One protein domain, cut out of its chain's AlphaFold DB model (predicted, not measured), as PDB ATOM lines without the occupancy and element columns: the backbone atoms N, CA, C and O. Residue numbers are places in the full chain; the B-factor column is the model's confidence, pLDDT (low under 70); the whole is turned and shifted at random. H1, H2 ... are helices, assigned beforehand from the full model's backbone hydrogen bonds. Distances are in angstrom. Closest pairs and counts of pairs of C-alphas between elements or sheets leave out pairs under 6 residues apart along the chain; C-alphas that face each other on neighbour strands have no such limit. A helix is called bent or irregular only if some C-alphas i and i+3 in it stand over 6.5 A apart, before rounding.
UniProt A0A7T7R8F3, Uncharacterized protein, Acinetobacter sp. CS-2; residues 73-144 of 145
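This is residues 73 to 144 of the 145 residues of an uncharacterized protein of Acinetobacter sp. CS-2 (UniProt A0A7T7R8F3). A long bent helix, H4, runs along one side of the domain, and three shorter helices stand at slanting to crosswise angles to it: H2 crosses it near its bend, H1 is near its first arm, and H3 packs on H2, away from H4. The loop of residues 110 to 121 swings out to one end of the longest axis at Thr 115, and Ala 144, just after H4, is at the other. The printed part has 72 residues with four named helices, H1, H2, H3 and H4 in that order, and no named strand; the class is all helix. It is compact, with a radius of gyration of the C-alphas of 12.0 A, yet elongated, with spans of 42 by 23 by 21 A.

Start with H1, residues 73 to 83, and go on to H2, residues 91 to 99: they are close but not clearly touching, with C-alphas 82 and 91 the closest at 5.4 A, and run opposite ways at a steep tilt of 63 degrees. Next comes H3, residues 103 to 109, which touches H2; their closest C-alphas, Ser 96 and Ile 103, are 5.2 A apart, and they are about perpendicular at 71 degrees, only just past steep. H1 and H3 are apart, but only just, at 8.0 A. H4, residues 122 to 143, was assigned as one helix by its hydrogen bonds but is bent: C-alphas 130 and 133 are 6.7 A apart. Its arms, H4a of residues 122 to 130 and H4b of residues 133 to 143, stand at a steep tilt of 35.3 degrees, only just past shallow. H1 and H4a only just touch, with 3 pairs of C-alphas within 8 A, the closest being Val 75 and Phe 125 at 7.5 A. H2 only just touches both arms, with 3 pairs each: Thr 99 and Leu 127 are closest on H4a at 6.0 A, Gln 94 and Ile 135 on H4b at 6.9 A. The helix packing is mostly crossed, with no touching pair that has a tilt at a shallow one. H3 is apart from H4a and H4b. In H1, H2, H3, H4a and H4b every O i to N i+4 pair is within hydrogen-bond range.

Find C-alpha 73 at (48.792, 9.713, 17.182); from there H1 runs 15.1 A. H2 begins at C-alpha 91, (49.696, -2.187, 2.561), and spans 11.9 A; H3 spans 9.9 A. H4a spans 12.5 A, and H4b runs 15.7 A to C-alpha 143 at (56.439, -15.441, 2.730).

The two C-alphas farthest apart, Thr 115 and Ala 144, are 41.9 A from each other. The printed part has no cut; the link from H3 to H4 is long, with 12 residues. The mean pLDDT of the printed part is 85.9, and it is under 70 at residues 85 to 89, 115 to 116 and 142 to 144.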
ATOM      1  N   SER A  73      47.965  10.871  16.820       91.06
ATOM      2  CA  SER A  73      48.792   9.713  17.182       91.06
ATOM      3  C   SER A  73      48.234   8.398  16.634       91.06
ATOM      4  O   SER A  73      48.999   7.576  16.131       91.06
ATOM      5  N   GLN A  74      46.909   8.224  16.647       92.31
ATOM      6  CA  GLN A  74      46.228   7.077  16.039       92.31
ATOM      7  C   GLN A  74      46.503   6.985  14.532       92.31
ATOM      8  O   GLN A  74      46.892   5.929  14.035       92.31
ATOM      9  N   VAL A  75      46.379   8.102  13.810       91.94
ATOM     10  CA  VAL A  75      46.656   8.145  12.364       91.94
ATOM     11  C   VAL A  75      48.140   7.901  12.069       91.94
ATOM     12  O   VAL A  75      48.471   7.159  11.145       91.94
ATOM     13  N   VAL A  76      49.045   8.485  12.866       91.25
ATOM     14  CA  VAL A  76      50.498   8.276  12.727       91.25
ATOM     15  C   VAL A  76      50.866   6.806  12.907       91.25
ATOM     16  O   VAL A  76      51.662   6.297  12.124       91.25
ATOM     17  N   LYS A  77      50.253   6.101  13.865       92.31
ATOM     18  CA  LYS A  77      50.478   4.661  14.067       92.31
ATOM     19  C   LYS A  77      50.208   3.862  12.789       92.31
ATOM     20  O   LYS A  77      51.064   3.089  12.363       92.31
ATOM     21  N   ILE A  78      49.057   4.086  12.152       92.88
ATOM     22  CA  ILE A  78      48.696   3.398  10.902       92.88
ATOM     23  C   ILE A  78      49.639   3.813   9.770       92.88
ATOM     24  O   ILE A  78      50.115   2.964   9.020       92.88
ATOM     25  N   ARG A  79      49.957   5.108   9.655       91.00
ATOM     26  CA  ARG A  79      50.873   5.613   8.623       91.00
ATOM     27  C   ARG A  79      52.255   4.962   8.720       91.00
ATOM     28  O   ARG A  79      52.792   4.545   7.699       91.00
ATOM     29  N   ASN A  80      52.808   4.859   9.926       90.88
ATOM     30  CA  ASN A  80      54.108   4.232  10.160       90.88
ATOM     31  C   ASN A  80      54.081   2.751   9.786       90.88
ATOM     32  O   ASN A  80      54.997   2.282   9.123       90.88
ATOM     33  N   TRP A  81      53.010   2.037  10.140       90.88
ATOM     34  CA  TRP A  81      52.834   0.636   9.759       90.88
ATOM     35  C   TRP A  81      52.766   0.451   8.237       90.88
ATOM     36  O   TRP A  81      53.456  -0.400   7.679       90.88
ATOM     37  N   VAL A  82      51.996   1.291   7.544       89.38
ATOM     38  CA  VAL A  82      51.891   1.251   6.079       89.38
ATOM     39  C   VAL A  82      53.223   1.565   5.389       89.38
ATOM     40  O   VAL A  82      53.493   1.021   4.322       89.38
ATOM     41  N   ASN A  83      54.026   2.458   5.968       85.62
ATOM     42  CA  ASN A  83      55.308   2.887   5.409       85.62
ATOM     43  C   ASN A  83      56.502   2.045   5.887       85.62
ATOM     44  O   ASN A  83      57.621   2.304   5.450       85.62
ATOM     45  N   ALA A  84      56.300   1.079   6.786       85.38
ATOM     46  CA  ALA A  84      57.368   0.183   7.205       85.38
ATOM     47  C   ALA A  84      57.869  -0.642   6.002       85.38
ATOM     48  O   ALA A  84      57.093  -1.019   5.124       85.38
ATOM     49  N   VAL A  85      59.187  -0.859   5.946       64.50
ATOM     50  CA  VAL A  85      59.906  -1.382   4.775       64.50
ATOM     51  C   VAL A  85      59.400  -2.773   4.347       64.50
ATOM     52  O   VAL A  85      59.249  -3.668   5.173       64.50
ATOM     53  N   SER A  86      59.193  -2.894   3.028       63.88
ATOM     54  CA  SER A  86      58.969  -4.082   2.181       63.88
ATOM     55  C   SER A  86      57.747  -4.978   2.449       63.88
ATOM     56  O   SER A  86      57.785  -5.992   3.146       63.88
ATOM     57  N   THR A  87      56.662  -4.682   1.732       55.72
ATOM     58  CA  THR A  87      55.709  -5.696   1.246       55.72
ATOM     59  C   THR A  87      54.958  -5.133   0.039       55.72
ATOM     60  O   THR A  87      54.273  -4.113   0.126       55.72
ATOM     61  N   THR A  88      55.147  -5.761  -1.119       57.19
ATOM     62  CA  THR A  88      54.284  -5.602  -2.292       57.19
ATOM     63  C   THR A  88      53.316  -6.789  -2.326       57.19
ATOM     64  O   THR A  88      53.764  -7.920  -2.146       57.19
ATOM     65  N   PRO A  89      52.000  -6.573  -2.532       63.19
ATOM     66  CA  PRO A  89      51.322  -5.305  -2.837       63.19
ATOM     67  C   PRO A  89      51.300  -4.325  -1.655       63.19
ATOM     68  O   PRO A  89      51.341  -4.735  -0.500       63.19
ATOM     69  N   THR A  90      51.245  -3.021  -1.955       78.19
ATOM     70  CA  THR A  90      51.366  -1.976  -0.929       78.19
ATOM     71  C   THR A  90      50.280  -2.142   0.139       78.19
ATOM     72  O   THR A  90      49.099  -2.277  -0.184       78.19
ATOM     73  N   ARG A  91      50.641  -2.078   1.427       88.69
ATOM     74  CA  ARG A  91      49.696  -2.187   2.561       88.69
ATOM     75  C   ARG A  91      48.460  -1.284   2.445       88.69
ATOM     76  O   ARG A  91      47.393  -1.616   2.950       88.69
ATOM     77  N   ARG A  92      48.555  -0.168   1.709       90.56
ATOM     78  CA  ARG A  92      47.414   0.707   1.364       90.56
ATOM     79  C   ARG A  92      46.348   0.002   0.520       90.56
ATOM     80  O   ARG A  92      45.159   0.185   0.764       90.56
ATOM     81  N   GLU A  93      46.752  -0.796  -0.464       91.06
ATOM     82  CA  GLU A  93      45.837  -1.580  -1.304       91.06
ATOM     83  C   GLU A  93      45.204  -2.725  -0.522       91.06
ATOM     84  O   GLU A  93      44.004  -2.969  -0.648       91.06
ATOM     85  N   GLN A  94      45.983  -3.385   0.336       91.12
ATOM     86  CA  GLN A  94      45.471  -4.431   1.219       91.12
ATOM     87  C   GLN A  94      44.429  -3.871   2.198       91.12
ATOM     88  O   GLN A  94      43.366  -4.471   2.360       91.12
ATOM     89  N   LEU A  95      44.673  -2.690   2.782       93.12
ATOM     90  CA  LEU A  95      43.686  -1.993   3.613       93.12
ATOM     91  C   LEU A  95      42.416  -1.661   2.828       93.12
ATOM     92  O   LEU A  95      41.319  -1.889   3.326       93.12
ATOM     93  N   SER A  96      42.546  -1.167   1.595       95.00
ATOM     94  CA  SER A  96      41.384  -0.849   0.758       95.00
ATOM     95  C   SER A  96      40.522  -2.085   0.472       95.00
ATOM     96  O   SER A  96      39.308  -2.042   0.656       95.00
ATOM     97  N   ARG A  97      41.146  -3.213   0.111       92.56
ATOM     98  CA  ARG A  97      40.439  -4.474  -0.175       92.56
ATOM     99  C   ARG A  97      39.763  -5.082   1.053       92.56
ATOM    100  O   ARG A  97      38.696  -5.664   0.926       92.56
ATOM    101  N   THR A  98      40.394  -4.982   2.221       92.94
ATOM    102  CA  THR A  98      39.898  -5.613   3.460       92.94
ATOM    103  C   THR A  98      38.822  -4.789   4.152       92.94
ATOM    104  O   THR A  98      37.852  -5.351   4.644       92.94
ATOM    105  N   THR A  99      38.970  -3.465   4.174       94.69
ATOM    106  CA  THR A  99      38.012  -2.568   4.842       94.69
ATOM    107  C   THR A  99      36.871  -2.105   3.939       94.69
ATOM    108  O   THR A  99      35.914  -1.514   4.430       94.69
ATOM    109  N   GLY A 100      36.983  -2.301   2.620       94.25
ATOM    110  CA  GLY A 100      36.045  -1.757   1.635       94.25
ATOM    111  C   GLY A 100      36.158  -0.240   1.438       94.25
ATOM    112  O   GLY A 100      35.419   0.339   0.641       94.25
ATOM    113  N   ILE A 101      37.087   0.433   2.128       95.50
ATOM    114  CA  ILE A 101      37.335   1.863   1.944       95.50
ATOM    115  C   ILE A 101      38.033   2.069   0.600       95.50
ATOM    116  O   ILE A 101      39.048   1.437   0.297       95.50
ATOM    117  N   HIS A 102      37.517   2.998  -0.205       96.25
ATOM    118  CA  HIS A 102      38.064   3.288  -1.526       96.25
ATOM    119  C   HIS A 102      39.554   3.677  -1.468       96.25
ATOM    120  O   HIS A 102      39.969   4.477  -0.625       96.25
ATOM    121  N   ILE A 103      40.366   3.171  -2.399       92.94
ATOM    122  CA  ILE A 103      41.830   3.330  -2.365       92.94
ATOM    123  C   ILE A 103      42.283   4.797  -2.328       92.94
ATOM    124  O   ILE A 103      43.217   5.139  -1.602       92.94
ATOM    125  N   ASN A 104      41.589   5.697  -3.031       93.19
ATOM    126  CA  ASN A 104      41.919   7.126  -3.003       93.19
ATOM    127  C   ASN A 104      41.641   7.756  -1.631       93.19
ATOM    128  O   ASN A 104      42.391   8.629  -1.196       93.19
ATOM    129  N   ARG A 105      40.620   7.270  -0.909       94.38
ATOM    130  CA  ARG A 105      40.341   7.692   0.468       94.38
ATOM    131  C   ARG A 105      41.457   7.218   1.399       94.38
ATOM    132  O   ARG A 105      41.995   8.035   2.137       94.38
ATOM    133  N   VAL A 106      41.883   5.956   1.294       92.94
ATOM    134  CA  VAL A 106      43.019   5.416   2.070       92.94
ATOM    135  C   VAL A 106      44.303   6.214   1.812       92.94
ATOM    136  O   VAL A 106      44.986   6.616   2.754       92.94
ATOM    137  N   ARG A 107      44.617   6.497   0.541       90.81
ATOM    138  CA  ARG A 107      45.790   7.298   0.151       90.81
ATOM    139  C   ARG A 107      45.728   8.713   0.719       90.81
ATOM    140  O   ARG A 107      46.727   9.174   1.258       90.81
ATOM    141  N   SER A 108      44.567   9.362   0.659       91.25
ATOM    142  CA  SER A 108      44.363  10.708   1.206       91.25
ATOM    143  C   SER A 108      44.512  10.748   2.734       91.25
ATOM    144  O   SER A 108      45.184  11.629   3.263       91.25
ATOM    145  N   LEU A 109      43.960   9.759   3.446       91.94
ATOM    146  CA  LEU A 109      44.040   9.666   4.910       91.94
ATOM    147  C   LEU A 109      45.456   9.367   5.427       91.94
ATOM    148  O   LEU A 109      45.837   9.821   6.507       91.94
ATOM    149  N   LEU A 110      46.229   8.584   4.671       89.81
ATOM    150  CA  LEU A 110      47.560   8.103   5.059       89.81
ATOM    151  C   LEU A 110      48.699   8.797   4.299       89.81
ATOM    152  O   LEU A 110      49.845   8.334   4.341       89.81
ATOM    153  N   ALA A 111      48.392   9.902   3.621       85.31
ATOM    154  CA  ALA A 111      49.379  10.819   3.075       85.31
ATOM    155  C   ALA A 111      50.185  11.485   4.211       85.31
ATOM    156  O   ALA A 111      49.739  11.487   5.374       85.31
ATOM    157  N   PRO A 112      51.375  12.039   3.918       80.75
ATOM    158  CA  PRO A 112      52.086  12.912   4.846       80.75
ATOM    159  C   PRO A 112      51.169  14.030   5.368       80.75
ATOM    160  O   PRO A 112      50.261  14.463   4.656       80.75
ATOM    161  N   PRO A 113      51.351  14.481   6.619       74.50
ATOM    162  CA  PRO A 113      50.509  15.526   7.186       74.50
ATOM    163  C   PRO A 113      50.651  16.820   6.372       74.50
ATOM    164  O   PRO A 113      51.723  17.410   6.331       74.50
ATOM    165  N   ALA A 114      49.559  17.259   5.746       70.44
ATOM    166  CA  ALA A 114      49.446  18.556   5.083       70.44
ATOM    167  C   ALA A 114      48.540  19.489   5.901       70.44
ATOM    168  O   ALA A 114      47.654  19.020   6.622       70.44
ATOM    169  N   THR A 115      48.723  20.804   5.751       64.44
ATOM    170  CA  THR A 115      47.957  21.852   6.456       64.44
ATOM    171  C   THR A 115      46.436  21.699   6.286       64.44
ATOM    172  O   THR A 115      45.687  21.960   7.223       64.44
ATOM    173  N   HIS A 116      45.983  21.170   5.140       65.19
ATOM    174  CA  HIS A 116      44.573  20.883   4.835       65.19
ATOM    175  C   HIS A 116      44.340  19.420   4.411       65.19
ATOM    176  O   HIS A 116      43.657  19.136   3.431       65.19
ATOM    177  N   GLY A 117      44.942  18.469   5.132       73.81
ATOM    178  CA  GLY A 117      44.776  17.037   4.854       73.81
ATOM    179  C   GLY A 117      43.396  16.474   5.231       73.81
ATOM    180  O   GLY A 117      42.724  16.965   6.141       73.81
ATOM    181  N   ALA A 118      42.995  15.384   4.567       87.56
ATOM    182  CA  ALA A 118      41.788  14.644   4.922       87.56
ATOM    183  C   ALA A 118      41.876  14.090   6.355       87.56
ATOM    184  O   ALA A 118      42.898  13.540   6.769       87.56
ATOM    185  N   ARG A 119      40.782  14.211   7.116       90.38
ATOM    186  CA  ARG A 119      40.706  13.717   8.499       90.38
ATOM    187  C   ARG A 119      40.065  12.335   8.539       90.38
ATOM    188  O   ARG A 119      38.976  12.142   7.997       90.38
ATOM    189  N   MET A 120      40.737  11.410   9.222       92.25
ATOM    190  CA  MET A 120      40.239  10.059   9.477       92.25
ATOM    191  C   MET A 120      39.146  10.116  10.540       92.25
ATOM    192  O   MET A 120      39.341  10.721  11.598       92.25
ATOM    193  N   THR A 121      37.985   9.532  10.274       93.38
ATOM    194  CA  THR A 121      36.945   9.365  11.296       93.38
ATOM    195  C   THR A 121      37.353   8.274  12.284       93.38
ATOM    196  O   THR A 121      38.179   7.410  11.984       93.38
ATOM    197  N   GLN A 122      36.761   8.281  13.478       91.69
ATOM    198  CA  GLN A 122      37.021   7.206  14.434       91.69
ATOM    199  C   GLN A 122      36.570   5.829  13.905       91.69
ATOM    200  O   GLN A 122      37.200   4.826  14.220       91.69
ATOM    201  N   SER A 123      35.523   5.777  13.071       91.00
ATOM    202  CA  SER A 123      35.061   4.534  12.440       91.00
ATOM    203  C   SER A 123      36.049   4.000  11.402       91.00
ATOM    204  O   SER A 123      36.350   2.812  11.418       91.00
ATOM    205  N   GLU A 124      36.606   4.868  10.549       93.94
ATOM    206  CA  GLU A 124      37.668   4.497   9.601       93.94
ATOM    207  C   GLU A 124      38.896   3.954  10.345       93.94
ATOM    208  O   GLU A 124      39.468   2.941   9.947       93.94
ATOM    209  N   PHE A 125      39.262   4.581  11.468       94.62
ATOM    210  CA  PHE A 125      40.349   4.098  12.317       94.62
ATOM    211  C   PHE A 125      40.076   2.700  12.884       94.62
ATOM    212  O   PHE A 125      40.954   1.840  12.815       94.62
ATOM    213  N   SER A 126      38.877   2.457  13.422       93.00
ATOM    214  CA  SER A 126      38.495   1.138  13.941       93.00
ATOM    215  C   SER A 126      38.573   0.058  12.860       93.00
ATOM    216  O   SER A 126      39.198  -0.973  13.093       93.00
ATOM    217  N   LEU A 127      38.050   0.334  11.661       94.88
ATOM    218  CA  LEU A 127      38.121  -0.597  10.529       94.88
ATOM    219  C   LEU A 127      39.569  -0.929  10.144       94.88
ATOM    220  O   LEU A 127      39.901  -2.090   9.916       94.88
ATOM    221  N   PHE A 128      40.461   0.066  10.106       95.25
ATOM    222  CA  PHE A 128      41.877  -0.193   9.839       95.25
ATOM    223  C   PHE A 128      42.537  -1.021  10.942       95.25
ATOM    224  O   PHE A 128      43.304  -1.932  10.637       95.25
ATOM    225  N   MET A 129      42.237  -0.745  12.212       95.00
ATOM    226  CA  MET A 129      42.797  -1.502  13.334       95.00
ATOM    227  C   MET A 129      42.336  -2.963  13.354       95.00
ATOM    228  O   MET A 129      43.121  -3.828  13.734       95.00
ATOM    229  N   GLU A 130      41.108  -3.245  12.923       93.94
ATOM    230  CA  GLU A 130      40.604  -4.613  12.754       93.94
ATOM    231  C   GLU A 130      41.258  -5.322  11.556       93.94
ATOM    232  O   GLU A 130      41.569  -6.513  11.626       93.94
ATOM    233  N   ALA A 131      41.526  -4.590  10.469       94.38
ATOM    234  CA  ALA A 131      42.121  -5.143   9.253       94.38
ATOM    235  C   ALA A 131      43.629  -5.430   9.364       94.38
ATOM    236  O   ALA A 131      44.102  -6.401   8.773       94.38
ATOM    237  N   ILE A 132      44.391  -4.620  10.108       93.25
ATOM    238  CA  ILE A 132      45.859  -4.742  10.205       93.25
ATOM    239  C   ILE A 132      46.309  -6.156  10.623       93.25
ATOM    240  O   ILE A 132      47.061  -6.761   9.859       93.25
ATOM    241  N   PRO A 133      45.818  -6.755  11.730       93.44
ATOM    242  CA  PRO A 133      46.246  -8.097  12.137       93.44
ATOM    243  C   PRO A 133      45.929  -9.175  11.096       93.44
ATOM    244  O   PRO A 133      46.641 -10.169  10.963       93.44
ATOM    245  N   PHE A 134      44.836  -9.006  10.350       90.75
ATOM    246  CA  PHE A 134      44.468  -9.928   9.283       90.75
ATOM    247  C   PHE A 134      45.431  -9.839   8.095       90.75
ATOM    248  O   PHE A 134      45.820 -10.870   7.542       90.75
ATOM    249  N   ILE A 135      45.839  -8.623   7.731       89.88
ATOM    250  CA  ILE A 135      46.827  -8.379   6.680       89.88
ATOM    251  C   ILE A 135      48.192  -8.935   7.093       89.88
ATOM    252  O   ILE A 135      48.781  -9.696   6.332       89.88
ATOM    253  N   GLU A 136      48.651  -8.643   8.312       89.31
ATOM    254  CA  GLU A 136      49.932  -9.137   8.834       89.31
ATOM    255  C   GLU A 136      50.008 -10.669   8.811       89.31
ATOM    256  O   GLU A 136      51.002 -11.235   8.358       89.31
ATOM    257  N   ARG A 137      48.936 -11.367   9.214       88.44
ATOM    258  CA  ARG A 137      48.880 -12.838   9.133       88.44
ATOM    259  C   ARG A 137      49.029 -13.358   7.702       88.44
ATOM    260  O   ARG A 137      49.736 -14.340   7.486       88.44
ATOM    261  N   ARG A 138      48.390 -12.704   6.726       83.69
ATOM    262  CA  ARG A 138      48.512 -13.069   5.305       83.69
ATOM    263  C   ARG A 138      49.911 -12.799   4.757       83.69
ATOM    264  O   ARG A 138      50.408 -13.601   3.976       83.69
ATOM    265  N   GLU A 139      50.549 -11.706   5.172       81.56
ATOM    266  CA  GLU A 139      51.932 -11.393   4.787       81.56
ATOM    267  C   GLU A 139      52.923 -12.447   5.298       81.56
ATOM    268  O   GLU A 139      53.851 -12.803   4.576       81.56
ATOM    269  N   VAL A 140      52.725 -12.974   6.513       79.50
ATOM    270  CA  VAL A 140      53.560 -14.060   7.056       79.50
ATOM    271  C   VAL A 140      53.346 -15.361   6.277       79.50
ATOM    272  O   VAL A 140      54.318 -16.007   5.900       79.50
ATOM    273  N   GLN A 141      52.094 -15.726   5.984       74.25
ATOM    274  CA  GLN A 141      51.779 -16.947   5.226       74.25
ATOM    275  C   GLN A 141      52.300 -16.899   3.784       74.25
ATOM    276  O   GLN A 141      52.830 -17.890   3.298       74.25
ATOM    277  N   GLY A 142      52.201 -15.747   3.113       67.50
ATOM    278  CA  GLY A 142      52.692 -15.571   1.743       67.50
ATOM    279  C   GLY A 142      54.217 -15.498   1.606       67.50
ATOM    280  O   GLY A 142      54.710 -15.575   0.491       67.50
ATOM    281  N   LYS A 143      54.966 -15.339   2.708       58.28
ATOM    282  CA  LYS A 143      56.439 -15.441   2.730       58.28
ATOM    283  C   LYS A 143      56.943 -16.865   2.991       58.28
ATOM    284  O   LYS A 143      58.134 -17.108   2.840       58.28
ATOM    285  N   ALA A 144      56.070 -17.767   3.444       55.12
ATOM    286  CA  ALA A 144      56.397 -19.153   3.781       55.12
ATOM    287  C   ALA A 144      56.101 -20.152   2.641       55.12
ATOM    288  O   ALA A 144      56.310 -21.349   2.828       55.12
TER     289      ALA A 144